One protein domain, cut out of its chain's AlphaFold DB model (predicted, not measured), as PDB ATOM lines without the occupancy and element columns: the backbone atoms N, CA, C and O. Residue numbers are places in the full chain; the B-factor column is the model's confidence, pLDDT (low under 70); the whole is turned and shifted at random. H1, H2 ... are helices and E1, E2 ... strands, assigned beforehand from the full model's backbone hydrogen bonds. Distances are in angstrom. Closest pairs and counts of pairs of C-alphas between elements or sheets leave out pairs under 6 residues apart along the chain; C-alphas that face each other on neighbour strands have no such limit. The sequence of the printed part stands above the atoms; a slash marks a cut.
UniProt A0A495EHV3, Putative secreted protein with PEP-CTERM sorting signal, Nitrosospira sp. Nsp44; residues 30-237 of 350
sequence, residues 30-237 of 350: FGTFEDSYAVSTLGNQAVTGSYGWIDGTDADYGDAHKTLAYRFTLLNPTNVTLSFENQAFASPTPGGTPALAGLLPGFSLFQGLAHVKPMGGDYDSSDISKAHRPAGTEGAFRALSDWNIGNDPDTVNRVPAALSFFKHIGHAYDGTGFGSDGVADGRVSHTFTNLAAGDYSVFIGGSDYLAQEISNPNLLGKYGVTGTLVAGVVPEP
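Overview. This is residues 30 to 237 of the 350 residues of the protein "Putative secreted protein with PEP-CTERM sorting signal" of Nitrosospira sp. Nsp44 (UniProt A0A495EHV3). Two strongly twisted sheets lie face to face as a sandwich, E1 E3 E9 E5 E7 E6 against E2 E10 E4 E8, wound as a jelly roll, one long hairpin folded over both sheets. At one end E6, the first part of E7, H2 and long links carry the six-stranded sheet on beyond the four-stranded one. The 208 printed residues hold E1 E2 H1 E3 E4 E5 H2 E6 E7 E8 E9 H3 E10 in that order, mostly strand, with 94 residues in named elements, under half. The larger sheet is mixed, the smaller antiparallel. The whole is compact, radius of gyration of the C-alphas 17.2 A, spanning 53 by 45 by 40 A.

Along the chain. Find C-alpha 30 at (176.156, 28.621, 40.874), where E1, residues 30 to 33, begins. E2, residues 38 to 48, runs 29.5 A and bends by 62 degrees at residue 44; H1 follows at 52 to 55. Next come E3, 68 to 74, 20.3 A; E4, 78 to 86, 26.6 A; E5, 105 to 111, 20.1 A; H2, 127 to 131; and E6, 147 to 150. E7, 163 to 173, spans 27.2 A and bends by 70 degrees at residue 169. Then read E8, 187 to 195, 22.6 A; E9, 198 to 206, 26.7 A; H3, 209 to 212; and E10, 222 to 231, 28.8 A, ending at (166.977, 26.720, 44.988).

Arrangement. Begin at edge strand E1, parallel to E3, with N 30 and O 71 at 2.9 A. The other neighbours are antiparallel: look for N 70 and O 202, 2.8 A, between E3 and E9; N 108 and O 203, 3.0 A, between E5 and E9; N 109 and O 170, 2.8 A, between E5 and E7; and N 166 and O 147, 2.9 A, in the hairpin E6 and E7. In the other sheet, find N 42 and O 227, 2.8 A, for E2 and E10; N 83 and O 228, 2.9 A, for E10 and E4; and N 82 and O 190, 2.9 A, for E4 and E8. The facing parts of the two sheets are 8.1 A centre to centre. H1 is on the larger sheet at a height of 6.9 A, only just over E9, with 3 of its C-alphas there; its closest C-alphas to E9 are those of Trp 53 and Gly 205, 4.3 A. H2 only grazes that sheet, and H3 is on neither; H3 is close to H1 but not clearly touching, with C-alphas 54 and 209 at 6.0 A. In H2 every O i to N i+4 pair is within hydrogen-bond range; H1 and H3 are too short for one, and each has 0 of 1 O i to N i+3 pairs within range.

Size, cuts and confidence. The C-alphas farthest apart are those of Val 156 and Pro 237, 56.2 A. The printed part has no cut. Long links are H1 to E3, E4 to E5, E5 to H2, H2 to E6, E6 to E7 and E7 to E8. Mean pLDDT of the printed part is 94.0; residues 233 to 237 are under 70.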
ATOM      1  N   PHE A  30     177.391  27.902  40.547       98.44
ATOM      2  CA  PHE A  30     176.156  28.621  40.874       98.44
ATOM      3  C   PHE A  30     176.177  29.194  42.294       98.44
ATOM      4  O   PHE A  30     175.505  30.194  42.541       98.44
ATOM      5  N   GLY A  31     176.960  28.599  43.199       97.38
ATOM      6  CA  GLY A  31     177.120  29.053  44.577       97.38
ATOM      7  C   GLY A  31     176.764  27.989  45.613       97.38
ATOM      8  O   GLY A  31     176.693  26.794  45.320       97.38
ATOM      9  N   THR A  32     176.566  28.458  46.841       97.69
ATOM     10  CA  THR A  32     176.176  27.663  48.006       97.69
ATOM     11  C   THR A  32     174.829  28.169  48.515       97.69
ATOM     12  O   THR A  32     174.637  29.380  48.613       97.69
ATOM     13  N   PHE A  33     173.908  27.258  48.830       96.69
ATOM     14  CA  PHE A  33     172.511  27.568  49.143       96.69
ATOM     15  C   PHE A  33     172.095  26.970  50.492       96.69
ATOM     16  O   PHE A  33     172.459  25.839  50.806       96.69
ATOM     17  N   GLU A  34     171.319  27.713  51.285       89.81
ATOM     18  CA  GLU A  34     171.042  27.406  52.701       89.81
ATOM     19  C   GLU A  34     169.549  27.227  53.046       89.81
ATOM     20  O   GLU A  34     169.150  27.440  54.184       89.81
ATOM     21  N   ASP A  35     168.745  26.759  52.081       77.25
ATOM     22  CA  ASP A  35     167.275  26.568  52.164       77.25
ATOM     23  C   ASP A  35     166.446  27.867  52.212       77.25
ATOM     24  O   ASP A  35     165.353  27.952  52.765       77.25
ATOM     25  N   SER A  36     166.962  28.908  51.565       85.19
ATOM     26  CA  SER A  36     166.197  30.094  51.188       85.19
ATOM     27  C   SER A  36     165.956  30.108  49.679       85.19
ATOM     28  O   SER A  36     166.734  29.536  48.912       85.19
ATOM     29  N   TYR A  37     164.873  30.764  49.246       92.19
ATOM     30  CA  TYR A  37     164.643  30.988  47.821       92.19
ATOM     31  C   TYR A  37     165.799  31.804  47.235       92.19
ATOM     32  O   TYR A  37     166.039  32.940  47.652       92.19
ATOM     33  N   ALA A  38     166.491  31.239  46.252       94.56
ATOM     34  CA  ALA A  38     167.630  31.863  45.600       94.56
ATOM     35  C   ALA A  38     167.663  31.514  44.112       94.56
ATOM     36  O   ALA A  38     167.299  30.409  43.712       94.56
ATOM     37  N   VAL A  39     168.139  32.457  43.298       96.44
ATOM     38  CA  VAL A  39     168.321  32.286  41.852       96.44
ATOM     39  C   VAL A  39     169.754  32.655  41.489       96.44
ATOM     40  O   VAL A  39     170.250  33.698  41.913       96.44
ATOM     41  N   SER A  40     170.413  31.816  40.694       97.94
ATOM     42  CA  SER A  40     171.758  32.048  40.168       97.94
ATOM     43  C   SER A  40     171.785  31.746  38.674       97.94
ATOM     44  O   SER A  40     171.416  30.651  38.257       97.94
ATOM     45  N   THR A  41     172.222  32.711  37.867       98.31
ATOM     46  CA  THR A  41     172.273  32.595  36.404       98.31
ATOM     47  C   THR A  41     173.690  32.845  35.912       98.31
ATOM     48  O   THR A  41     174.316  33.846  36.258       98.31
ATOM     49  N   LEU A  42     174.186  31.938  35.074       98.06
ATOM     50  CA  LEU A  42     175.515  31.973  34.480       98.06
ATOM     51  C   LEU A  42     175.380  31.883  32.957       98.06
ATOM     52  O   LEU A  42     175.110  30.813  32.408       98.06
ATOM     53  N   GLY A  43     175.558  33.023  32.291       96.31
ATOM     54  CA  GLY A  43     175.514  33.142  30.832       96.31
ATOM     55  C   GLY A  43     176.895  33.116  30.175       96.31
ATOM     56  O   GLY A  43     177.931  33.022  30.844       96.31
ATOM     57  N   ASN A  44     176.896  33.251  28.849       95.12
ATOM     58  CA  ASN A  44     178.091  33.321  28.002       95.12
ATOM     59  C   ASN A  44     179.038  32.121  28.189       95.12
ATOM     60  O   ASN A  44     180.262  32.266  28.160       95.12
ATOM     61  N   GLN A  45     178.470  30.937  28.423       95.62
ATOM     62  CA  GLN A  45     179.205  29.677  28.468       95.62
ATOM     63  C   GLN A  45     179.051  28.942  27.139       95.62
ATOM     64  O   GLN A  45     178.081  29.180  26.430       95.62
ATOM     65  N   ALA A  46     179.977  28.052  26.781       94.75
ATOM     66  CA  ALA A  46     179.868  27.297  25.534       94.75
ATOM     67  C   ALA A  46     180.347  25.848  25.658       94.75
ATOM     68  O   ALA A  46     181.336  25.569  26.338       94.75
ATOM     69  N   VAL A  47     179.664  24.959  24.937       94.44
ATOM     70  CA  VAL A  47     180.004  23.540  24.737       94.44
ATOM     71  C   VAL A  47     180.563  23.327  23.327       94.44
ATOM     72  O   VAL A  47     180.366  24.160  22.440       94.44
ATOM     73  N   THR A  48     181.301  22.236  23.113       93.00
ATOM     74  CA  THR A  48     181.814  21.877  21.779       93.00
ATOM     75  C   THR A  48     180.863  20.900  21.111       93.00
ATOM     76  O   THR A  48     180.622  19.829  21.656       93.00
ATOM     77  N   GLY A  49     180.385  21.241  19.917       94.00
ATOM     78  CA  GLY A  49     179.380  20.460  19.212       94.00
ATOM     79  C   GLY A  49     178.012  20.505  19.897       94.00
ATOM     80  O   GLY A  49     177.861  21.022  21.005       94.00
ATOM     81  N   SER A  50     177.006  19.959  19.219       95.25
ATOM     82  CA  SER A  50     175.637  19.844  19.739       95.25
ATOM     83  C   SER A  50     175.259  18.388  20.057       95.25
ATOM     84  O   SER A  50     174.101  18.019  19.914       95.25
ATOM     85  N   TYR A  51     176.219  17.580  20.518       95.94
ATOM     86  CA  TYR A  51     176.031  16.139  20.774       95.94
ATOM     87  C   TYR A  51     176.631  15.629  22.096       95.94
ATOM     88  O   TYR A  51     176.346  14.513  22.508       95.94
ATOM     89  N   GLY A  52     177.461  16.417  22.791       96.19
ATOM     90  CA  GLY A  52     178.281  15.883  23.887       96.19
ATOM     91  C   GLY A  52     177.520  15.279  25.075       96.19
ATOM     92  O   GLY A  52     178.092  14.482  25.806       96.19
ATOM     93  N   TRP A  53     176.254  15.651  25.302       97.75
ATOM     94  CA  TRP A  53     175.461  15.023  26.363       97.75
ATOM     95  C   TRP A  53     174.813  13.720  25.895       97.75
ATOM     96  O   TRP A  53     174.870  12.730  26.621       97.75
ATOM     97  N   ILE A  54     174.222  13.716  24.692       96.19
ATOM     98  CA  ILE A  54     173.545  12.530  24.149       96.19
ATOM     99  C   ILE A  54     174.528  11.397  23.845       96.19
ATOM    100  O   ILE A  54     174.182  10.237  24.024       96.19
ATOM    101  N   ASP A  55     175.761  11.728  23.486       95.31
ATOM    102  CA  ASP A  55     176.879  10.791  23.352       95.31
ATOM    103  C   ASP A  55     177.111   9.981  24.646       95.31
ATOM    104  O   ASP A  55     177.257   8.770  24.656       95.31
ATOM    105  N   GLY A  56     176.948  10.610  25.815       96.56
ATOM    106  CA  GLY A  56     177.001   9.910  27.103       96.56
ATOM    107  C   GLY A  56     175.848   8.935  27.384       96.56
ATOM    108  O   GLY A  56     175.810   8.366  28.481       96.56
ATOM    109  N   THR A  57     174.874   8.787  26.481       95.88
ATOM    110  CA  THR A  57     173.698   7.920  26.673       95.88
ATOM    111  C   THR A  57     173.836   6.539  26.038       95.88
ATOM    112  O   THR A  57     173.044   5.653  26.373       95.88
ATOM    113  N   ASP A  58     174.820   6.331  25.164       92.94
ATOM    114  CA  ASP A  58     175.023   5.066  24.468       92.94
ATOM    115  C   ASP A  58     176.004   4.123  25.192       92.94
ATOM    116  O   ASP A  58     176.321   4.267  26.380       92.94
ATOM    117  N   ALA A  59     176.363   3.031  24.513       92.88
ATOM    118  CA  ALA A  59     177.084   1.915  25.111       92.88
ATOM    119  C   ALA A  59     178.592   2.169  25.231       92.88
ATOM    120  O   ALA A  59     179.248   1.520  26.053       92.88
ATOM    121  N   ASP A  60     179.130   3.077  24.424       93.62
ATOM    122  CA  ASP A  60     180.548   3.382  24.280       93.62
ATOM    123  C   ASP A  60     180.992   4.651  25.006       93.62
ATOM    124  O   ASP A  60     182.176   4.955  24.955       93.62
ATOM    125  N   TYR A  61     180.111   5.250  25.813       95.81
ATOM    126  CA  TYR A  61     180.372   6.327  26.780       95.81
ATOM    127  C   TYR A  61     180.935   7.599  26.141       95.81
ATOM    128  O   TYR A  61     181.945   7.585  25.445       95.81
ATOM    129  N   GLY A  62     180.400   8.742  26.548       95.38
ATOM    130  CA  GLY A  62     180.812  10.014  25.975       95.38
ATOM    131  C   GLY A  62     182.182  10.505  26.450       95.38
ATOM    132  O   GLY A  62     182.672  10.175  27.540       95.38
ATOM    133  N   ASP A  63     182.772  11.383  25.645       94.31
ATOM    134  CA  ASP A  63     183.924  12.206  26.019       94.31
ATOM    135  C   ASP A  63     183.480  13.352  26.949       94.31
ATOM    136  O   ASP A  63     182.756  14.271  26.545       94.31
ATOM    137  N   ALA A  64     183.936  13.343  28.211       95.44
ATOM    138  CA  ALA A  64     183.544  14.354  29.192       95.44
ATOM    139  C   ALA A  64     183.928  15.780  28.750       95.44
ATOM    140  O   ALA A  64     183.270  16.743  29.153       95.44
ATOM    141  N   HIS A  65     184.920  15.949  27.868       91.12
ATOM    142  CA  HIS A  65     185.307  17.255  27.314       91.12
ATOM    143  C   HIS A  65     184.317  17.824  26.290       91.12
ATOM    144  O   HIS A  65     184.404  19.008  25.938       91.12
ATOM    145  N   LYS A  66     183.387  17.007  25.787       93.75
ATOM    146  CA  LYS A  66     182.281  17.461  24.930       93.75
ATOM    147  C   LYS A  66     181.139  18.056  25.741       93.75
ATOM    148  O   LYS A  66     180.296  18.764  25.190       93.75
ATOM    149  N   THR A  67     181.154  17.838  27.050       96.12
ATOM    150  CA  THR A  67     180.232  18.454  27.999       96.12
ATOM    151  C   THR A  67     180.862  19.662  28.688       96.12
ATOM    152  O   THR A  67     182.053  19.959  28.568       96.12
ATOM    153  N   LEU A  68     180.041  20.384  29.438       96.56
ATOM    154  CA  LEU A  68     180.442  21.494  30.275       96.56
ATOM    155  C   LEU A  68     179.949  21.247  31.701       96.56
ATOM    156  O   LEU A  68     178.757  21.061  31.936       96.56
ATOM    157  N   ALA A  69     180.877  21.262  32.659       97.69
ATOM    158  CA  ALA A  69     180.571  20.979  34.057       97.69
ATOM    159  C   ALA A  69     180.266  22.268  34.842       97.69
ATOM    160  O   ALA A  69     181.058  23.219  34.834       97.69
ATOM    161  N   TYR A  70     179.148  22.266  35.562       98.62
ATOM    162  CA  TYR A  70     178.759  23.256  36.567       98.62
ATOM    163  C   TYR A  70     178.746  22.614  37.949       98.62
ATOM    164  O   TYR A  70     178.655  21.393  38.064       98.62
ATOM    165  N   ARG A  71     178.799  23.433  39.002       98.50
ATOM    166  CA  ARG A  71     178.630  22.959  40.380       98.50
ATOM    167  C   ARG A  71     177.760  23.865  41.235       98.50
ATOM    168  O   ARG A  71     177.618  25.054  40.940       98.50
ATOM    169  N   PHE A  72     177.270  23.300  42.328       98.62
ATOM    170  CA  PHE A  72     176.678  24.019  43.449       98.62
ATOM    171  C   PHE A  72     176.775  23.198  44.738       98.62
ATOM    172  O   PHE A  72     177.003  21.989  44.694       98.62
ATOM    173  N   THR A  73     176.569  23.859  45.874       98.50
ATOM    174  CA  THR A  73     176.528  23.224  47.198       98.50
ATOM    175  C   THR A  73     175.192  23.518  47.869       98.50
ATOM    176  O   THR A  73     174.760  24.670  47.910       98.50
ATOM    177  N   LEU A  74     174.559  22.500  48.441       97.94
ATOM    178  CA  LEU A  74     173.399  22.641  49.318       97.94
ATOM    179  C   LEU A  74     173.837  22.434  50.770       97.94
ATOM    180  O   LEU A  74     174.426  21.405  51.092       97.94
ATOM    181  N   LEU A  75     173.539  23.386  51.655       97.44
ATOM    182  CA  LEU A  75     173.793  23.246  53.094       97.44
ATOM    183  C   LEU A  75     172.669  22.500  53.816       97.44
ATOM    184  O   LEU A  75     172.900  21.903  54.861       97.44
ATOM    185  N   ASN A  76     171.470  22.509  53.239       95.38
ATOM    186  CA  ASN A  76     170.262  21.903  53.782       95.38
ATOM    187  C   ASN A  76     169.497  21.198  52.653       95.38
ATOM    188  O   ASN A  76     169.637  21.607  51.492       95.38
ATOM    189  N   PRO A  77     168.690  20.166  52.958       95.31
ATOM    190  CA  PRO A  77     167.851  19.544  51.951       95.31
ATOM    191  C   PRO A  77     166.859  20.536  51.339       95.31
ATOM    192  O   PRO A  77     166.195  21.255  52.079       95.31
ATOM    193  N   THR A  78     166.754  20.592  50.011       94.94
ATOM    194  CA  THR A  78     165.847  21.538  49.341       94.94
ATOM    195  C   THR A  78     165.495  21.100  47.915       94.94
ATOM    196  O   THR A  78     166.074  20.154  47.372       94.94
ATOM    197  N   ASN A  79     164.532  21.785  47.299       95.06
ATOM    198  CA  ASN A  79     164.206  21.602  45.886       95.06
ATOM    199  C   ASN A  79     165.136  22.459  45.026       95.06
ATOM    200  O   ASN A  79     165.417  23.613  45.359       95.06
ATOM    201  N   VAL A  80     165.584  21.912  43.897       97.12
ATOM    202  CA  VAL A  80     166.435  22.627  42.941       97.12
ATOM    203  C   VAL A  80     165.843  22.510  41.549       97.12
ATOM    204  O   VAL A  80     165.675  21.411  41.030       97.12
ATOM    205  N   THR A  81     165.560  23.647  40.924       97.62
ATOM    206  CA  THR A  81     165.227  23.716  39.500       97.62
ATOM    207  C   THR A  81     166.452  24.149  38.720       97.62
ATOM    208  O   THR A  81     167.029  25.200  38.997       97.62
ATOM    209  N   LEU A  82     166.841  23.339  37.744       98.44
ATOM    210  CA  LEU A  82     167.886  23.660  36.782       98.44
ATOM    211  C   LEU A  82     167.235  23.945  35.437       98.44
ATOM    212  O   LEU A  82     166.377  23.183  34.994       98.44
ATOM    213  N   SER A  83     167.668  25.019  34.786       98.31
ATOM    214  CA  SER A  83     167.288  25.331  33.414       98.31
ATOM    215  C   SER A  83     168.520  25.672  32.589       98.31
ATOM    216  O   SER A  83     169.393  26.408  33.051       98.31
ATOM    217  N   PHE A  84     168.561  25.178  31.359       98.56
ATOM    218  CA  PHE A  84     169.588  25.521  30.384       98.56
ATOM    219  C   PHE A  84     168.922  25.976  29.096       98.56
ATOM    220  O   PHE A  84     167.953  25.369  28.654       98.56
ATOM    221  N   GLU A  85     169.433  27.054  28.515       98.12
ATOM    222  CA  GLU A  85     168.876  27.675  27.315       98.12
ATOM    223  C   GLU A  85     170.003  28.023  26.349       98.12
ATOM    224  O   GLU A  85     171.073  28.485  26.762       98.12
ATOM    225  N   ASN A  86     169.769  27.786  25.062       97.25
ATOM    226  CA  ASN A  86     170.694  28.155  24.006       97.25
ATOM    227  C   ASN A  86     170.947  29.671  24.008       97.25
ATOM    228  O   ASN A  86     170.059  30.478  24.271       97.25
ATOM    229  N   GLN A  87     172.175  30.073  23.693       96.25
ATOM    230  CA  GLN A  87     172.541  31.482  23.653       96.25
ATOM    231  C   GLN A  87     173.645  31.718  22.621       96.25
ATOM    232  O   GLN A  87     174.753  31.226  22.786       96.25
ATOM    233  N   ALA A  88     173.413  32.548  21.605       96.31
ATOM    234  CA  ALA A  88     174.520  33.071  20.801       96.31
ATOM    235  C   ALA A  88     175.218  34.232  21.521       96.31
ATOM    236  O   ALA A  88     174.562  35.104  22.095       96.31
ATOM    237  N   PHE A  89     176.549  34.292  21.441       96.00
ATOM    238  CA  PHE A  89     177.315  35.443  21.924       96.00
ATOM    239  C   PHE A  89     178.655  35.599  21.197       96.00
ATOM    240  O   PHE A  89     179.250  34.643  20.697       96.00
ATOM    241  N   ALA A  90     179.141  36.838  21.138       94.50
ATOM    242  CA  ALA A  90     180.457  37.143  20.590       94.50
ATOM    243  C   ALA A  90     181.566  36.671  21.542       94.50
ATOM    244  O   ALA A  90     181.436  36.793  22.759       94.50
ATOM    245  N   SER A  91     182.679  36.181  20.989       88.50
ATOM    246  CA  SER A  91     183.845  35.811  21.794       88.50
ATOM    247  C   SER A  91     184.319  37.003  22.641       88.50
ATOM    248  O   SER A  91     184.529  38.087  22.088       88.50
ATOM    249  N   PRO A  92     184.564  36.819  23.952       83.50
ATOM    250  CA  PRO A  92     185.138  37.865  24.796       83.50
ATOM    251  C   PRO A  92     186.608  38.152  24.441       83.50
ATOM    252  O   PRO A  92     187.143  39.199  24.798       83.50
ATOM    253  N   THR A  93     187.272  37.234  23.734       86.81
ATOM    254  CA  THR A  93     188.634  37.418  23.226       86.81
ATOM    255  C   THR A  93     188.596  38.045  21.828       86.81
ATOM    256  O   THR A  93     187.930  37.483  20.949       86.81
ATOM    257  N   PRO A  94     189.325  39.154  21.582       87.69
ATOM    258  CA  PRO A  94     189.440  39.751  20.254       87.69
ATOM    259  C   PRO A  94     189.908  38.731  19.209       87.69
ATOM    260  O   PRO A  94     190.926  38.069  19.397       87.69
ATOM    261  N   GLY A  95     189.153  38.595  18.116       86.12
ATOM    262  CA  GLY A  95     189.436  37.631  17.046       86.12
ATOM    263  C   GLY A  95     189.055  36.176  17.354       86.12
ATOM    264  O   GLY A  95     189.288  35.310  16.517       86.12
ATOM    265  N   GLY A  96     188.470  35.892  18.522       85.06
ATOM    266  CA  GLY A  96     187.983  34.554  18.852       85.06
ATOM    267  C   GLY A  96     186.683  34.196  18.125       85.06
ATOM    268  O   GLY A  96     185.885  35.065  17.765       85.06
ATOM    269  N   THR A  97     186.465  32.898  17.921       89.31
ATOM    270  CA  THR A  97     185.258  32.362  17.279       89.31
ATOM    271  C   THR A  97     184.025  32.619  18.155       89.31
ATOM    272  O   THR A  97     184.066  32.303  19.346       89.31
ATOM    273  N   PRO A  98     182.929  33.183  17.612       93.69
ATOM    274  CA  PRO A  98     181.696  33.378  18.370       93.69
ATOM    275  C   PRO A  98     181.058  32.039  18.753       93.69
ATOM    276  O   PRO A  98     181.256  31.028  18.077       93.69
ATOM    277  N   ALA A  99     180.257  32.056  19.815       95.81
ATOM    278  CA  ALA A  99     179.397  30.936  20.155       95.81
ATOM    279  C   ALA A  99     178.102  31.006  19.333       95.81
ATOM    280  O   ALA A  99     177.442  32.047  19.266       95.81
ATOM    281  N   LEU A 100     177.766  29.890  18.696       95.31
ATOM    282  CA  LEU A 100     176.593  29.698  17.855       95.31
ATOM    283  C   LEU A 100     175.331  29.506  18.710       95.31
ATOM    284  O   LEU A 100     175.397  28.977  19.821       95.31
ATOM    285  N   ALA A 101     174.180  29.902  18.161       94.19
ATOM    286  CA  ALA A 101     172.867  29.474  18.650       94.19
ATOM    287  C   ALA A 101     172.531  28.056  18.147       94.19
ATOM    288  O   ALA A 101     173.295  27.459  17.386       94.19
ATOM    289  N   GLY A 102     171.360  27.542  18.536       94.00
ATOM    290  CA  GLY A 102     170.835  26.266  18.036       94.00
ATOM    291  C   GLY A 102     171.334  25.036  18.790       94.00
ATOM    292  O   GLY A 102     171.250  23.934  18.263       94.00
ATOM    293  N   LEU A 103     171.858  25.220  20.006       96.75
ATOM    294  CA  LEU A 103     172.043  24.113  20.937       96.75
ATOM    295  C   LEU A 103     170.668  23.562  21.321       96.75
ATOM    296  O   LEU A 103     169.825  24.340  21.766       96.75
ATOM    297  N   LEU A 104     170.488  22.250  21.223       96.56
ATOM    298  CA  LEU A 104     169.442  21.548  21.965       96.56
ATOM    299  C   LEU A 104     170.080  21.051  23.269       96.56
ATOM    300  O   LEU A 104     170.924  20.156  23.208       96.56
ATOM    301  N   PRO A 105     169.844  21.688  24.430       98.00
ATOM    302  CA  PRO A 105     170.542  21.333  25.659       98.00
ATOM    303  C   PRO A 105     170.039  20.015  26.262       98.00
ATOM    304  O   PRO A 105     168.846  19.814  26.461       98.00
ATOM    305  N   GLY A 106     170.969  19.152  26.662       98.00
ATOM    306  CA  GLY A 106     170.730  18.019  27.553       98.00
ATOM    307  C   GLY A 106     171.658  18.082  28.756       98.00
ATOM    308  O   GLY A 106     172.825  18.453  28.621       98.00
ATOM    309  N   PHE A 107     171.153  17.759  29.945       98.56
ATOM    310  CA  PHE A 107     171.970  17.770  31.151       98.56
ATOM    311  C   PHE A 107     171.648  16.637  32.117       98.56
ATOM    312  O   PHE A 107     170.515  16.169  32.211       98.56
ATOM    313  N   SER A 108     172.658  16.271  32.903       98.69
ATOM    314  CA  SER A 108     172.540  15.315  34.003       98.69
ATOM    315  C   SER A 108     173.069  15.910  35.300       98.69
ATOM    316  O   SER A 108     174.115  16.565  35.317       98.69
ATOM    317  N   LEU A 109     172.341  15.669  36.388       98.81
ATOM    318  CA  LEU A 109     172.704  16.045  37.748       98.81
ATOM    319  C   LEU A 109     173.329  14.852  38.472       98.81
ATOM    320  O   LEU A 109     172.764  13.754  38.504       98.81
ATOM    321  N   PHE A 110     174.458  15.106  39.126       98.88
ATOM    322  CA  PHE A 110     175.170  14.136  39.942       98.88
ATOM    323  C   PHE A 110     175.491  14.712  41.320       98.88
ATOM    324  O   PHE A 110     175.798  15.896  41.454       98.88
ATOM    325  N   GLN A 111     175.479  13.857  42.337       98.75
ATOM    326  CA  GLN A 111     176.103  14.145  43.623       98.75
ATOM    327  C   GLN A 111     177.601  13.822  43.539       98.75
ATOM    328  O   GLN A 111     177.980  12.763  43.033       98.75
ATOM    329  N   GLY A 112     178.435  14.726  44.051       98.19
ATOM    330  CA  GLY A 112     179.894  14.653  43.966       98.19
ATOM    331  C   GLY A 112     180.500  15.746  43.084       98.19
ATOM    332  O   GLY A 112     179.814  16.400  42.292       98.19
ATOM    333  N   LEU A 113     181.809  15.950  43.241       97.94
ATOM    334  CA  LEU A 113     182.608  16.913  42.485       97.94
ATOM    335  C   LEU A 113     183.809  16.219  41.845       97.94
ATOM    336  O   LEU A 113     184.376  15.297  42.427       97.94
ATOM    337  N   ALA A 114     184.226  16.744  40.695       96.88
ATOM    338  CA  ALA A 114     185.558  16.533  40.153       96.88
ATOM    339  C   ALA A 114     186.610  17.113  41.103       96.88
ATOM    340  O   ALA A 114     186.339  18.036  41.887       96.88
ATOM    341  N   HIS A 115     187.839  16.633  40.966       95.25
ATOM    342  CA  HIS A 115     188.963  17.149  41.715       95.25
ATOM    343  C   HIS A 115     189.146  18.651  41.484       95.25
ATOM    344  O   HIS A 115     189.164  19.165  40.363       95.25
ATOM    345  N   VAL A 116     189.317  19.367  42.591       90.00
ATOM    346  CA  VAL A 116     189.689  20.781  42.612       90.00
ATOM    347  C   VAL A 116     191.092  20.923  43.185       90.00
ATOM    348  O   VAL A 116     191.609  20.023  43.851       90.00
ATOM    349  N   LYS A 117     191.719  22.080  42.949       87.62
ATOM    350  CA  LYS A 117     193.037  22.371  43.519       87.62
ATOM    351  C   LYS A 117     193.033  22.131  45.041       87.62
ATOM    352  O   LYS A 117     192.077  22.533  45.703       87.62
ATOM    353  N   PRO A 118     194.085  21.500  45.591       86.62
ATOM    354  CA  PRO A 118     195.398  21.274  44.975       86.62
ATOM    355  C   PRO A 118     195.512  20.044  44.062       86.62
ATOM    356  O   PRO A 118     196.515  19.941  43.362       86.62
ATOM    357  N   MET A 119     194.517  19.153  44.017       88.19
ATOM    358  CA  MET A 119     194.571  17.988  43.131       88.19
ATOM    359  C   MET A 119     194.573  18.397  41.649       88.19
ATOM    360  O   MET A 119     194.082  19.472  41.275       88.19
ATOM    361  N   GLY A 120     195.184  17.559  40.806       87.88
ATOM    362  CA  GLY A 120     195.080  17.683  39.352       87.88
ATOM    363  C   GLY A 120     193.620  17.571  38.920       87.88
ATOM    364  O   GLY A 120     192.844  16.900  39.599       87.88
ATOM    365  N   GLY A 121     193.242  18.251  37.837       93.12
ATOM    366  CA  GLY A 121     191.889  18.117  37.300       93.12
ATOM    367  C   GLY A 121     191.662  16.715  36.736       93.12
ATOM    368  O   GLY A 121     192.623  16.018  36.409       93.12
ATOM    369  N   ASP A 122     190.403  16.326  36.588       96.50
ATOM    370  CA  ASP A 122     190.045  15.026  36.019       96.50
ATOM    371  C   ASP A 122     189.906  15.091  34.499       96.50
ATOM    372  O   ASP A 122     189.510  16.125  33.964       96.50
ATOM    373  N   TYR A 123     190.226  14.000  33.801       96.06
ATOM    374  CA  TYR A 123     190.099  13.912  32.341       96.06
ATOM    375  C   TYR A 123     190.053  12.464  31.838       96.06
ATOM    376  O   TYR A 123     190.566  11.540  32.472       96.06
ATOM    377  N   ASP A 124     189.440  12.265  30.669       96.12
ATOM    378  CA  ASP A 124     189.100  10.946  30.116       96.12
ATOM    379  C   ASP A 124     190.301  10.056  29.779       96.12
ATOM    380  O   ASP A 124     190.200   8.824  29.781       96.12
ATOM    381  N   SER A 125     191.441  10.669  29.454       94.69
ATOM    382  CA  SER A 125     192.634   9.952  28.998       94.69
ATOM    383  C   SER A 125     193.703   9.764  30.074       94.69
ATOM    384  O   SER A 125     194.785   9.261  29.739       94.69
ATOM    385  N   SER A 126     193.435  10.160  31.324       95.25
ATOM    386  CA  SER A 126     194.332   9.868  32.446       95.25
ATOM    387  C   SER A 126     194.456   8.356  32.613       95.25
ATOM    388  O   SER A 126     193.550   7.590  32.251       95.25
ATOM    389  N   ASP A 127     195.597   7.900  33.120       95.38
ATOM    390  CA  ASP A 127     195.841   6.460  33.248       95.38
ATOM    391  C   ASP A 127     194.814   5.797  34.172       95.38
ATOM    392  O   ASP A 127     194.326   4.704  33.871       95.38
ATOM    393  N   ILE A 128     194.404   6.490  35.239       96.31
ATOM    394  CA  ILE A 128     193.380   5.990  36.154       96.31
ATOM    395  C   ILE A 128     191.976   5.991  35.526       96.31
ATOM    396  O   ILE A 128     191.250   5.020  35.733       96.31
ATOM    397  N   SER A 129     191.605   6.992  34.714       97.00
ATOM    398  CA  SER A 129     190.316   7.002  33.999       97.00
ATOM    399  C   SER A 129     190.215   5.832  33.024       97.00
ATOM    400  O   SER A 129     189.230   5.097  33.037       97.00
ATOM    401  N   LYS A 130     191.258   5.599  32.213       96.44
ATOM    402  CA  LYS A 130     191.306   4.472  31.262       96.44
ATOM    403  C   LYS A 130     191.232   3.115  31.966       96.44
ATOM    404  O   LYS A 130     190.631   2.193  31.431       96.44
ATOM    405  N   ALA A 131     191.822   2.991  33.154       97.12
ATOM    406  CA  ALA A 131     191.795   1.751  33.928       97.12
ATOM    407  C   ALA A 131     190.412   1.417  34.523       97.12
ATOM    408  O   ALA A 131     190.165   0.256  34.843       97.12
ATOM    409  N   HIS A 132     189.518   2.404  34.672       96.88
ATOM    410  CA  HIS A 132     188.203   2.240  35.312       96.88
ATOM    411  C   HIS A 132     187.020   2.302  34.338       96.88
ATOM    412  O   HIS A 132     185.865   2.333  34.767       96.88
ATOM    413  N   ARG A 133     187.291   2.256  33.030       95.69
ATOM    414  CA  ARG A 133     186.279   2.160  31.972       95.69
ATOM    415  C   ARG A 133     186.568   0.984  31.033       95.69
ATOM    416  O   ARG A 133     187.718   0.548  30.949       95.69
ATOM    417  N   PRO A 134     185.556   0.441  30.334       96.06
ATOM    418  CA  PRO A 134     185.774  -0.579  29.317       96.06
ATOM    419  C   PRO A 134     186.718  -0.093  28.209       96.06
ATOM    420  O   PRO A 134     186.791   1.094  27.890       96.06
ATOM    421  N   ALA A 135     187.443  -1.027  27.595       94.12
ATOM    422  CA  ALA A 135     188.279  -0.708  26.447       94.12
ATOM    423  C   ALA A 135     187.410  -0.313  25.244       94.12
ATOM    424  O   ALA A 135     186.376  -0.931  24.999       94.12
ATOM    425  N   GLY A 136     187.868   0.672  24.473       91.19
ATOM    426  CA  GLY A 136     187.176   1.133  23.269       91.19
ATOM    427  C   GLY A 136     186.102   2.193  23.506       91.19
ATOM    428  O   GLY A 136     185.550   2.657  22.521       91.19
ATOM    429  N   THR A 137     185.843   2.603  24.755       95.69
ATOM    430  CA  THR A 137     184.950   3.742  25.018       95.69
ATOM    431  C   THR A 137     185.598   5.065  24.603       95.69
ATOM    432  O   THR A 137     186.832   5.191  24.655       95.69
ATOM    433  N   GLU A 138     184.802   6.059  24.218       94.00
ATOM    434  CA  GLU A 138     185.326   7.363  23.791       94.00
ATOM    435  C   GLU A 138     185.866   8.148  24.989       94.00
ATOM    436  O   GLU A 138     186.999   8.644  24.979       94.00
ATOM    437  N   GLY A 139     185.106   8.133  26.085       95.81
ATOM    438  CA  GLY A 139     185.501   8.700  27.364       95.81
ATOM    439  C   GLY A 139     184.935   7.945  28.561       95.81
ATOM    440  O   GLY A 139     184.651   6.744  28.504       95.81
ATOM    441  N   ALA A 140     184.877   8.646  29.688       97.12
ATOM    442  CA  ALA A 140     184.362   8.156  30.958       97.12
ATOM    443  C   ALA A 140     182.938   8.655  31.255       97.12
ATOM    444  O   ALA A 140     182.306   8.144  32.183       97.12
ATOM    445  N   PHE A 141     182.435   9.650  30.516       97.94
ATOM    446  CA  PHE A 141     181.161  10.293  30.822       97.94
ATOM    447  C   PHE A 141     179.983   9.357  30.553       97.94
ATOM    448  O   PHE A 141     179.837   8.787  29.474       97.94
ATOM    449  N   ARG A 142     179.100   9.235  31.548       98.19
ATOM    450  CA  ARG A 142     177.848   8.484  31.430       98.19
ATOM    451  C   ARG A 142     176.701   9.379  31.862       98.19
ATOM    452  O   ARG A 142     176.560   9.689  33.043       98.19
ATOM    453  N   ALA A 143     175.868   9.786  30.914       97.75
ATOM    454  CA  ALA A 143     174.792  10.740  31.150       97.75
ATOM    455  C   ALA A 143     173.697  10.174  32.068       97.75
ATOM    456  O   ALA A 143     173.120  10.914  32.861       97.75
ATOM    457  N   LEU A 144     173.410   8.872  31.987       97.62
ATOM    458  CA  LEU A 144     172.209   8.273  32.593       97.62
ATOM    459  C   LEU A 144     172.497   7.383  33.812       97.62
ATOM    460  O   LEU A 144     171.635   6.621  34.251       97.62
ATOM    461  N   SER A 145     173.721   7.413  34.338       98.06
ATOM    462  CA  SER A 145     174.155   6.468  35.370       98.06
ATOM    463  C   SER A 145     175.395   6.943  36.108       98.06
ATOM    464  O   SER A 145     176.124   7.792  35.604       98.06
ATOM    465  N   ASP A 146     175.673   6.334  37.258       98.62
ATOM    466  CA  ASP A 146     176.898   6.580  38.012       98.62
ATOM    467  C   ASP A 146     178.149   6.359  37.150       98.62
ATOM    468  O   ASP A 146     178.220   5.436  36.323       98.62
ATOM    469  N   TRP A 147     179.152   7.201  37.378       98.38
ATOM    470  CA  TRP A 147     180.439   7.127  36.698       98.38
ATOM    471  C   TRP A 147     181.556   7.719  37.553       98.38
ATOM    472  O   TRP A 147     181.334   8.300  38.620       98.38
ATOM    473  N   ASN A 148     182.785   7.508  37.100       98.00
ATOM    474  CA  ASN A 148     183.982   8.025  37.733       98.00
ATOM    475  C   ASN A 148     184.988   8.451  36.665       98.00
ATOM    476  O   ASN A 148     184.952   7.984  35.530       98.00
ATOM    477  N   ILE A 149     185.863   9.364  37.050       97.94
ATOM    478  CA  ILE A 149     186.933   9.913  36.222       97.94
ATOM    479  C   ILE A 149     188.027  10.366  37.174       97.94
ATOM    480  O   ILE A 149     187.741  10.730  38.315       97.94
ATOM    481  N   GLY A 150     189.278  10.318  36.751       96.62
ATOM    482  CA  GLY A 150     190.380  10.703  37.615       96.62
ATOM    483  C   GLY A 150     191.436  11.534  36.925       96.62
ATOM    484  O   GLY A 150     191.351  11.867  35.736       96.62
ATOM    485  N   ASN A 151     192.455  11.840  37.712       95.19
ATOM    486  CA  ASN A 151     193.581  12.675  37.345       95.19
ATOM    487  C   ASN A 151     194.881  11.866  37.243       95.19
ATOM    488  O   ASN A 151     194.960  10.705  37.649       95.19
ATOM    489  N   ASP A 152     195.918  12.506  36.715       93.38
ATOM    490  CA  ASP A 152     197.283  11.993  36.808       93.38
ATOM    491  C   ASP A 152     197.918  12.370  38.159       93.38
ATOM    492  O   ASP A 152     197.540  13.378  38.773       93.38
ATOM    493  N   PRO A 153     198.905  11.591  38.641       91.75
ATOM    494  CA  PRO A 153     199.585  11.901  39.889       91.75
ATOM    495  C   PRO A 153     200.425  13.179  39.756       91.75
ATOM    496  O   PRO A 153     201.192  13.350  38.807       91.75
ATOM    497  N   ASP A 154     200.372  14.045  40.766       89.44
ATOM    498  CA  ASP A 154     201.296  15.172  40.882       89.44
ATOM    499  C   ASP A 154     202.581  14.698  41.570       89.44
ATOM    500  O   ASP A 154     202.702  14.668  42.799       89.44
ATOM    501  N   THR A 155     203.564  14.308  40.760       89.00
ATOM    502  CA  THR A 155     204.857  13.806  41.250       89.00
ATOM    503  C   THR A 155     205.705  14.883  41.929       89.00
ATOM    504  O   THR A 155     206.543  14.551  42.770       89.00
ATOM    505  N   VAL A 156     205.469  16.165  41.624       89.12
ATOM    506  CA  VAL A 156     206.199  17.297  42.216       89.12
ATOM    507  C   VAL A 156     205.715  17.536  43.641       89.12
ATOM    508  O   VAL A 156     206.523  17.627  44.566       89.12
ATOM    509  N   ASN A 157     204.397  17.574  43.828       87.69
ATOM    510  CA  ASN A 157     203.774  17.823  45.129       87.69
ATOM    511  C   ASN A 157     203.445  16.538  45.905       87.69
ATOM    512  O   ASN A 157     202.898  16.612  47.004       87.69
ATOM    513  N   ARG A 158     203.812  15.368  45.364       90.12
ATOM    514  CA  ARG A 158     203.559  14.032  45.936       90.12
ATOM    515  C   ARG A 158     202.074  13.767  46.206       90.12
ATOM    516  O   ARG A 158     201.730  13.140  47.208       90.12
ATOM    517  N   VAL A 159     201.202  14.234  45.317       89.94
ATOM    518  CA  VAL A 159     199.764  13.945  45.377       89.94
ATOM    519  C   VAL A 159     199.483  12.744  44.469       89.94
ATOM    520  O   VAL A 159     199.820  12.801  43.286       89.94
ATOM    521  N   PRO A 160     198.920  11.640  44.990       91.00
ATOM    522  CA  PRO A 160     198.617  10.472  44.171       91.00
ATOM    523  C   PRO A 160     197.469  10.757  43.195       91.00
ATOM    524  O   PRO A 160     196.646  11.640  43.436       91.00
ATOM    525  N   ALA A 161     197.401   9.966  42.122       94.25
ATOM    526  CA  ALA A 161     196.212   9.902  41.281       94.25
ATOM    527  C   ALA A 161     195.019   9.394  42.101       94.25
ATOM    528  O   ALA A 161     195.173   8.516  42.956       94.25
ATOM    529  N   ALA A 162     193.838   9.925  41.822       95.88
ATOM    530  CA  ALA A 162     192.604   9.556  42.496       95.88
ATOM    531  C   ALA A 162     191.423   9.589  41.522       95.88
ATOM    532  O   ALA A 162     191.484  10.224  40.469       95.88
ATOM    533  N   LEU A 163     190.337   8.909  41.899       97.56
ATOM    534  CA  LEU A 163     189.056   8.973  41.202       97.56
ATOM    535  C   LEU A 163     188.115   9.953  41.895       97.56
ATOM    536  O   LEU A 163     187.936   9.898  43.112       97.56
ATOM    537  N   SER A 164     187.455  10.765  41.085       97.81
ATOM    538  CA  SER A 164     186.217  11.450  41.430       97.81
ATOM    539  C   SER A 164     185.034  10.556  41.091       97.81
ATOM    540  O   SER A 164     185.034   9.867  40.067       97.81
ATOM    541  N   PHE A 165     184.011  10.577  41.942       98.12
ATOM    542  CA  PHE A 165     182.802   9.774  41.779       98.12
ATOM    543  C   PHE A 165     181.587  10.675  41.611       98.12
ATOM    544  O   PHE A 165     181.387  11.616  42.379       98.12
ATOM    545  N   PHE A 166     180.756  10.332  40.634       98.62
ATOM    546  CA  PHE A 166     179.520  11.026  40.323       98.62
ATOM    547  C   PHE A 166     178.357  10.058  40.458       98.62
ATOM    548  O   PHE A 166     178.177   9.164  39.629       98.62
ATOM    549  N   LYS A 167     177.563  10.240  41.513       98.69
ATOM    550  CA  LYS A 167     176.336   9.472  41.725       98.69
ATOM    551  C   LYS A 167     175.187  10.152  40.994       98.69
ATOM    552  O   LYS A 167     174.849  11.289  41.316       98.69
ATOM    553  N   HIS A 168     174.596   9.474  40.022       98.75
ATOM    554  CA  HIS A 168     173.516   9.992  39.197       98.75
ATOM    555  C   HIS A 168     172.259  10.241  40.032       98.75
ATOM    556  O   HIS A 168     171.827   9.396  40.820       98.75
ATOM    557  N   ILE A 169     171.676  11.422  39.844       98.62
ATOM    558  CA  ILE A 169     170.430  11.841  40.488       98.62
ATOM    559  C   ILE A 169     169.287  11.839  39.474       98.62
ATOM    560  O   ILE A 169     168.211  11.317  39.753       98.62
ATOM    561  N   GLY A 170     169.528  12.396  38.291       97.94
ATOM    562  CA  GLY A 170     168.559  12.456  37.204       97.94
ATOM    563  C   GLY A 170     169.042  13.376  36.091       97.94
ATOM    564  O   GLY A 170     170.140  13.930  36.157       97.94
ATOM    565  N   HIS A 171     168.216  13.543  35.070       97.88
ATOM    566  CA  HIS A 171     168.567  14.272  33.861       97.88
ATOM    567  C   HIS A 171     167.320  14.846  33.192       97.88
ATOM    568  O   HIS A 171     166.198  14.446  33.497       97.88
ATOM    569  N   ALA A 172     167.537  15.772  32.266       97.25
ATOM    570  CA  ALA A 172     166.525  16.246  31.339       97.25
ATOM    571  C   ALA A 172     167.202  16.736  30.062       97.25
ATOM    572  O   ALA A 172     168.351  17.184  30.092       97.25
ATOM    573  N   TYR A 173     166.486  16.674  28.946       97.12
ATOM    574  CA  TYR A 173     166.976  17.209  27.687       97.12
ATOM    575  C   TYR A 173     165.851  17.784  26.834       97.12
ATOM    576  O   TYR A 173     164.715  17.310  26.882       97.12
ATOM    577  N   ASP A 174     166.223  18.798  26.065       96.69
ATOM    578  CA  ASP A 174     165.417  19.467  25.054       96.69
ATOM    579  C   ASP A 174     165.199  18.518  23.869       96.69
ATOM    580  O   ASP A 174     166.163  17.994  23.287       96.69
ATOM    581  N   GLY A 175     163.937  18.236  23.544       92.75
ATOM    582  CA  GLY A 175     163.591  17.304  22.477       92.75
ATOM    583  C   GLY A 175     162.121  16.895  22.446       92.75
ATOM    584  O   GLY A 175     161.296  17.368  23.208       92.75
ATOM    585  N   THR A 176     161.775  15.983  21.535       87.31
ATOM    586  CA  THR A 176     160.390  15.483  21.354       87.31
ATOM    587  C   THR A 176     160.237  13.984  21.646       87.31
ATOM    588  O   THR A 176     159.169  13.405  21.446       87.31
ATOM    589  N   GLY A 177     161.316  13.333  22.092       80.12
ATOM    590  CA  GLY A 177     161.397  11.892  22.335       80.12
ATOM    591  C   GLY A 177     161.046  11.467  23.764       80.12
ATOM    592  O   GLY A 177     160.749  12.278  24.640       80.12
ATOM    593  N   PHE A 178     161.107  10.160  24.015       78.75
ATOM    594  CA  PHE A 178     160.860   9.594  25.341       78.75
ATOM    595  C   PHE A 178     161.929  10.040  26.350       78.75
ATOM    596  O   PHE A 178     163.102   9.741  26.162       78.75
ATOM    597  N   GLY A 179     161.513  10.709  27.429       78.19
ATOM    598  CA  GLY A 179     162.418  11.248  28.455       78.19
ATOM    599  C   GLY A 179     162.860  12.699  28.223       78.19
ATOM    600  O   GLY A 179     163.547  13.252  29.078       78.19
ATOM    601  N   SER A 180     162.451  13.314  27.108       89.31
ATOM    602  CA  SER A 180     162.615  14.755  26.867       89.31
ATOM    603  C   SER A 180     161.542  15.583  27.581       89.31
ATOM    604  O   SER A 180     160.574  15.038  28.120       89.31
ATOM    605  N   ASP A 181     161.682  16.905  27.545       91.56
ATOM    606  CA  ASP A 181     160.640  17.850  27.965       91.56
ATOM    607  C   ASP A 181     159.499  18.035  26.940       91.56
ATOM    608  O   ASP A 181     158.504  18.701  27.231       91.56
ATOM    609  N   GLY A 182     159.586  17.372  25.782       92.00
ATOM    610  CA  GLY A 182     158.505  17.236  24.806       92.00
ATOM    611  C   GLY A 182     158.419  18.363  23.777       92.00
ATOM    612  O   GLY A 182     157.547  18.313  22.903       92.00
ATOM    613  N   VAL A 183     159.308  19.353  23.840       92.69
ATOM    614  CA  VAL A 183     159.405  20.446  22.873       92.69
ATOM    615  C   VAL A 183     160.874  20.658  22.536       92.69
ATOM    616  O   VAL A 183     161.670  20.788  23.439       92.69
ATOM    617  N   ALA A 184     161.220  20.710  21.245       93.88
ATOM    618  CA  ALA A 184     162.567  21.059  20.789       93.88
ATOM    619  C   ALA A 184     162.686  22.583  20.578       93.88
ATOM    620  O   ALA A 184     162.602  23.046  19.435       93.88
ATOM    621  N   ASP A 185     162.774  23.373  21.652       94.69
ATOM    622  CA  ASP A 185     162.768  24.849  21.589       94.69
ATOM    623  C   ASP A 185     164.101  25.518  21.965       94.69
ATOM    624  O   ASP A 185     164.209  26.750  21.982       94.69
ATOM    625  N   GLY A 186     165.152  24.725  22.172       96.69
ATOM    626  CA  GLY A 186     166.468  25.216  22.551       96.69
ATOM    627  C   GLY A 186     166.564  25.550  24.036       96.69
ATOM    628  O   GLY A 186     167.469  26.298  24.424       96.69
ATOM    629  N   ARG A 187     165.642  25.046  24.861       97.31
ATOM    630  CA  ARG A 187     165.618  25.207  26.310       97.31
ATOM    631  C   ARG A 187     165.180  23.902  26.961       97.31
ATOM    632  O   ARG A 187     164.363  23.179  26.433       97.31
ATOM    633  N   VAL A 188     165.702  23.642  28.156       97.81
ATOM    634  CA  VAL A 188     165.240  22.549  29.016       97.81
ATOM    635  C   VAL A 188     165.168  23.013  30.462       97.81
ATOM    636  O   VAL A 188     165.980  23.833  30.905       97.81
ATOM    637  N   SER A 189     164.200  22.499  31.222       96.81
ATOM    638  CA  SER A 189     164.084  22.752  32.659       96.81
ATOM    639  C   SER A 189     163.618  21.519  33.423       96.81
ATOM    640  O   SER A 189     162.681  20.845  33.008       96.81
ATOM    641  N   HIS A 190     164.220  21.262  34.584       96.38
ATOM    642  CA  HIS A 190     163.811  20.168  35.460       96.38
ATOM    643  C   HIS A 190     163.969  20.525  36.937       96.38
ATOM    644  O   HIS A 190     164.948  21.165  37.326       96.38
ATOM    645  N   THR A 191     163.013  20.083  37.756       96.75
ATOM    646  CA  THR A 191     163.023  20.275  39.209       96.75
ATOM    647  C   THR A 191     163.333  18.960  39.907       96.75
ATOM    648  O   THR A 191     162.566  18.006  39.830       96.75
ATOM    649  N   PHE A 192     164.434  18.944  40.647       96.31
ATOM    650  CA  PHE A 192     164.816  17.858  41.534       96.31
ATOM    651  C   PHE A 192     164.288  18.149  42.933       96.31
ATOM    652  O   PHE A 192     164.613  19.177  43.537       96.31
ATOM    653  N   THR A 193     163.452  17.255  43.445       94.88
ATOM    654  CA  THR A 193     162.782  17.432  44.733       94.88
ATOM    655  C   THR A 193     163.589  16.822  45.869       94.88
ATOM    656  O   THR A 193     164.074  15.698  45.736       94.88
ATOM    657  N   ASN A 194     163.654  17.518  47.005       93.75
ATOM    658  CA  ASN A 194     164.251  17.026  48.248       93.75
ATOM    659  C   ASN A 194     165.689  16.497  48.073       93.75
ATOM    660  O   ASN A 194     166.042  15.418  48.556       93.75
ATOM    661  N   LEU A 195     166.527  17.250  47.353       96.56
ATOM    662  CA  LEU A 195     167.954  16.949  47.269       96.56
ATOM    663  C   LEU A 195     168.580  17.130  48.645       96.56
ATOM    664  O   LEU A 195     168.361  18.157  49.272       96.56
ATOM    665  N   ALA A 196     169.373  16.162  49.104       97.25
ATOM    666  CA  ALA A 196     170.059  16.249  50.391       97.25
ATOM    667  C   ALA A 196     171.135  17.354  50.402       97.25
ATOM    668  O   ALA A 196     171.603  17.801  49.352       97.25
ATOM    669  N   ALA A 197     171.589  17.750  51.592       97.75
ATOM    670  CA  ALA A 197     172.780  18.586  51.714       97.75
ATOM    671  C   ALA A 197     174.002  17.893  51.075       97.75
ATOM    672  O   ALA A 197     174.168  16.674  51.184       97.75
ATOM    673  N   GLY A 198     174.857  18.670  50.413       98.19
ATOM    674  CA  GLY A 198     176.057  18.172  49.748       98.19
ATOM    675  C   GLY A 198     176.454  18.972  48.514       98.19
ATOM    676  O   GLY A 198     175.818  19.962  48.150       98.19
ATOM    677  N   ASP A 199     177.523  18.511  47.872       98.56
ATOM    678  CA  ASP A 199     178.029  19.081  46.631       98.56
ATOM    679  C   ASP A 199     177.502  18.329  45.413       98.56
ATOM    680  O   ASP A 199     177.443  17.094  45.386       98.56
ATOM    681  N   TYR A 200     177.163  19.098  44.387       98.75
ATOM    682  CA  TYR A 200     176.550  18.601  43.170       98.75
ATOM    683  C   TYR A 200     177.275  19.120  41.940       98.75
ATOM    684  O   TYR A 200     177.717  20.273  41.890       98.75
ATOM    685  N   SER A 201     177.329  18.267  40.922       98.69
ATOM    686  CA  SER A 201     177.824  18.591  39.591       98.69
ATOM    687  C   SER A 201     176.723  18.429  38.560       98.69
ATOM    688  O   SER A 201     175.952  17.473  38.605       98.69
ATOM    689  N   VAL A 202     176.688  19.341  37.596       98.69
ATOM    690  CA  VAL A 202     175.796  19.258  36.439       98.69
ATOM    691  C   VAL A 202     176.650  19.200  35.190       98.69
ATOM    692  O   VAL A 202     177.479  20.084  34.982       98.69
ATOM    693  N   PHE A 203     176.444  18.182  34.365       98.56
ATOM    694  CA  PHE A 203     177.107  18.051  33.072       98.56
ATOM    695  C   PHE A 203     176.084  18.332  31.980       98.56
ATOM    696  O   PHE A 203     175.084  17.627  31.883       98.56
ATOM    697  N   ILE A 204     176.327  19.388  31.206       98.25
ATOM    698  CA  ILE A 204     175.459  19.886  30.131       98.25
ATOM    699  C   ILE A 204     176.197  19.773  28.799       98.25
ATOM    700  O   ILE A 204     177.386  20.071  28.705       98.25
ATOM    701  N   GLY A 205     175.488  19.361  27.761       97.75
ATOM    702  CA  GLY A 205     175.968  19.260  26.388       97.75
ATOM    703  C   GLY A 205     174.792  19.307  25.419       97.75
ATOM    704  O   GLY A 205     173.663  19.585  25.819       97.75
ATOM    705  N   GLY A 206     175.046  19.060  24.138       97.06
ATOM    706  CA  GLY A 206     173.957  18.976  23.167       97.06
ATOM    707  C   GLY A 206     173.266  17.611  23.167       97.06
ATOM    708  O   GLY A 206     173.908  16.597  23.452       97.06
ATOM    709  N   SER A 207     171.971  17.607  22.848       96.12
ATOM    710  CA  SER A 207     171.104  16.429  22.771       96.12
ATOM    711  C   SER A 207     170.862  15.917  21.338       96.12
ATOM    712  O   SER A 207     170.135  14.941  21.154       96.12
ATOM    713  N   ASP A 208     171.470  16.534  20.316       94.31
ATOM    714  CA  ASP A 208     171.314  16.128  18.914       94.31
ATOM    715  C   ASP A 208     172.317  15.027  18.548       94.31
ATOM    716  O   ASP A 208     173.493  15.288  18.287       94.31
ATOM    717  N   TYR A 209     171.839  13.782  18.511       91.62
ATOM    718  CA  TYR A 209     172.680  12.619  18.223       91.62
ATOM    719  C   TYR A 209     173.293  12.677  16.821       91.62
ATOM    720  O   TYR A 209     174.419  12.240  16.629       91.62
ATOM    721  N   LEU A 210     172.601  13.253  15.834       93.00
ATOM    722  CA  LEU A 210     173.118  13.336  14.465       93.00
ATOM    723  C   LEU A 210     174.201  14.414  14.322       93.00
ATOM    724  O   LEU A 210     174.948  14.424  13.342       93.00
ATOM    725  N   ALA A 211     174.335  15.312  15.302       94.06
ATOM    726  CA  ALA A 211     175.350  16.355  15.280       94.06
ATOM    727  C   ALA A 211     176.780  15.830  15.518       94.06
ATOM    728  O   ALA A 211     177.724  16.603  15.324       94.06
ATOM    729  N   GLN A 212     176.957  14.563  15.902       92.31
ATOM    730  CA  GLN A 212     178.272  13.934  16.099       92.31
ATOM    731  C   GLN A 212     178.915  13.409  14.804       92.31
ATOM    732  O   GLN A 212     180.097  13.077  14.781       92.31
ATOM    733  N   GLU A 213     178.150  13.344  13.712       93.44
ATOM    734  CA  GLU A 213     178.623  12.811  12.436       93.44
ATOM    735  C   GLU A 213     179.827  13.598  11.902       93.44
ATOM    736  O   GLU A 213     179.816  14.830  11.858       93.44
ATOM    737  N   ILE A 214     180.854  12.900  11.405       92.38
ATOM    738  CA  ILE A 214     182.089  13.542  10.910       92.38
ATOM    739  C   ILE A 214     181.847  14.490   9.724       92.38
ATOM    740  O   ILE A 214     182.629  15.406   9.475       92.38
ATOM    741  N   SER A 215     180.748  14.292   8.991       94.19
ATOM    742  CA  SER A 215     180.318  15.180   7.909       94.19
ATOM    743  C   SER A 215     179.687  16.486   8.396       94.19
ATOM    744  O   SER A 215     179.457  17.377   7.577       94.19
ATOM    745  N   ASN A 216     179.376  16.620   9.690       93.94
ATOM    746  CA  ASN A 216     178.811  17.842  10.244       93.94
ATOM    747  C   ASN A 216     179.858  18.976  10.196       93.94
ATOM    748  O   ASN A 216     180.865  18.912  10.909       93.94
ATOM    749  N   PRO A 217     179.626  20.064   9.435       92.50
ATOM    750  CA  PRO A 217     180.568  21.183   9.369       92.50
ATOM    751  C   PRO A 217     180.759  21.893  10.720       92.50
ATOM    752  O   PRO A 217     181.758  22.583  10.913       92.50
ATOM    753  N   ASN A 218     179.827  21.710  11.661       92.44
ATOM    754  CA  ASN A 218     179.850  22.305  12.995       92.44
ATOM    755  C   ASN A 218     180.257  21.312  14.098       92.44
ATOM    756  O   ASN A 218     180.051  21.609  15.276       92.44
ATOM    757  N   LEU A 219     180.870  20.169  13.763       92.88
ATOM    758  CA  LEU A 219     181.293  19.148  14.739       92.88
ATOM    759  C   LEU A 219     182.165  19.715  15.877       92.88
ATOM    760  O   LEU A 219     182.078  19.282  17.027       92.88
ATOM    761  N   LEU A 220     183.009  20.702  15.554       91.75
ATOM    762  CA  LEU A 220     183.878  21.414  16.502       91.75
ATOM    763  C   LEU A 220     183.379  22.833  16.824       91.75
ATOM    764  O   LEU A 220     184.079  23.599  17.493       91.75
ATOM    765  N   GLY A 221     182.189  23.195  16.338       93.00
ATOM    766  CA  GLY A 221     181.555  24.481  16.604       93.00
ATOM    767  C   GLY A 221     181.328  24.682  18.099       93.00
ATOM    768  O   GLY A 221     181.088  23.729  18.840       93.00
ATOM    769  N   LYS A 222     181.427  25.926  18.562       94.69
ATOM    770  CA  LYS A 222     181.101  26.277  19.945       94.69
ATOM    771  C   LYS A 222     179.652  26.712  19.998       94.69
ATOM    772  O   LYS A 222     179.301  27.681  19.337       94.69
ATOM    773  N   TYR A 223     178.837  26.020  20.776       96.88
ATOM    774  CA  TYR A 223     177.433  26.358  20.972       96.88
ATOM    775  C   TYR A 223     177.263  26.998  22.336       96.88
ATOM    776  O   TYR A 223     177.752  26.463  23.333       96.88
ATOM    777  N   GLY A 224     176.638  28.169  22.375       97.12
ATOM    778  CA  GLY A 224     176.512  28.914  23.614       97.12
ATOM    779  C   GLY A 224     175.283  28.510  24.424       97.12
ATOM    780  O   GLY A 224     174.266  28.076  23.880       97.12
ATOM    781  N   VAL A 225     175.404  28.638  25.742       97.75
ATOM    782  CA  VAL A 225     174.402  28.215  26.718       97.75
ATOM    783  C   VAL A 225     174.381  29.161  27.918       97.75
ATOM    784  O   VAL A 225     175.423  29.621  28.399       97.75
ATOM    785  N   THR A 226     173.181  29.433  28.421       98.31
ATOM    786  CA  THR A 226     172.944  30.035  29.734       98.31
ATOM    787  C   THR A 226     172.389  28.977  30.674       98.31
ATOM    788  O   THR A 226     171.405  28.318  30.352       98.31
ATOM    789  N   GLY A 227     173.011  28.822  31.842       98.50
ATOM    790  CA  GLY A 227     172.503  27.978  32.924       98.50
ATOM    791  C   GLY A 227     171.852  28.825  34.010       98.50
ATOM    792  O   GLY A 227     172.402  29.855  34.400       98.50
ATOM    793  N   THR A 228     170.708  28.387  34.526       98.69
ATOM    794  CA  THR A 228     170.024  28.990  35.675       98.69
ATOM    795  C   THR A 228     169.705  27.921  36.708       98.69
ATOM    796  O   THR A 228     169.200  26.854  36.372       98.69
ATOM    797  N   LEU A 229     169.988  28.228  37.970       98.38
ATOM    798  CA  LEU A 229     169.639  27.421  39.128       98.38
ATOM    799  C   LEU A 229     168.692  28.220  40.019       98.38
ATOM    800  O   LEU A 229     168.992  29.359  40.378       98.38
ATOM    801  N   VAL A 230     167.573  27.606  40.396       97.12
ATOM    802  CA  VAL A 230     166.649  28.106  41.418       97.12
ATOM    803  C   VAL A 230     166.623  27.106  42.570       97.12
ATOM    804  O   VAL A 230     166.268  25.950  42.359       97.12
ATOM    805  N   ALA A 231     167.006  27.533  43.771       94.94
ATOM    806  CA  ALA A 231     166.977  26.720  44.988       94.94
ATOM    807  C   ALA A 231     165.926  27.257  45.965       94.94
ATOM    808  O   ALA A 231     165.657  28.458  45.973       94.94
ATOM    809  N   GLY A 232     165.366  26.381  46.802       87.69
ATOM    810  CA  GLY A 232     164.427  26.744  47.864       87.69
ATOM    811  C   GLY A 232     162.977  26.357  47.577       87.69
ATOM    812  O   GLY A 232     162.646  25.765  46.546       87.69
ATOM    813  N   VAL A 233     162.094  26.701  48.520       68.06
ATOM    814  CA  VAL A 233     160.656  26.421  48.442       68.06
ATOM    815  C   VAL A 233     160.058  27.188  47.262       68.06
ATOM    816  O   VAL A 233     159.805  28.390  47.337       68.06
ATOM    817  N   VAL A 234     159.843  26.493  46.147       61.34
ATOM    818  CA  VAL A 234     158.963  26.977  45.082       61.34
ATOM    819  C   VAL A 234     157.581  27.128  45.723       61.34
ATOM    820  O   VAL A 234     157.100  26.139  46.277       61.34
ATOM    821  N   PRO A 235     156.938  28.316  45.712       58.12
ATOM    822  CA  PRO A 235     155.578  28.451  46.211       58.12
ATOM    823  C   PRO A 235     154.716  27.442  45.471       58.12
ATOM    824  O   PRO A 235     154.537  27.550  44.256       58.12
ATOM    825  N   GLU A 236     154.262  26.417  46.185       59.19
ATOM    826  CA  GLU A 236     153.563  25.325  45.530       59.19
ATOM    827  C   GLU A 236     152.319  25.874  44.820       59.19
ATOM    828  O   GLU A 236     151.741  26.870  45.280       59.19
ATOM    829  N   PRO A 237     151.880  25.261  43.705       60.56
ATOM    830  CA  PRO A 237     150.661  25.668  43.006       60.56
ATOM    831  C   PRO A 237     149.450  25.755  43.945       60.56
ATOM    832  O   PRO A 237     148.545  26.551  43.706       60.56
TER     833      PRO A 237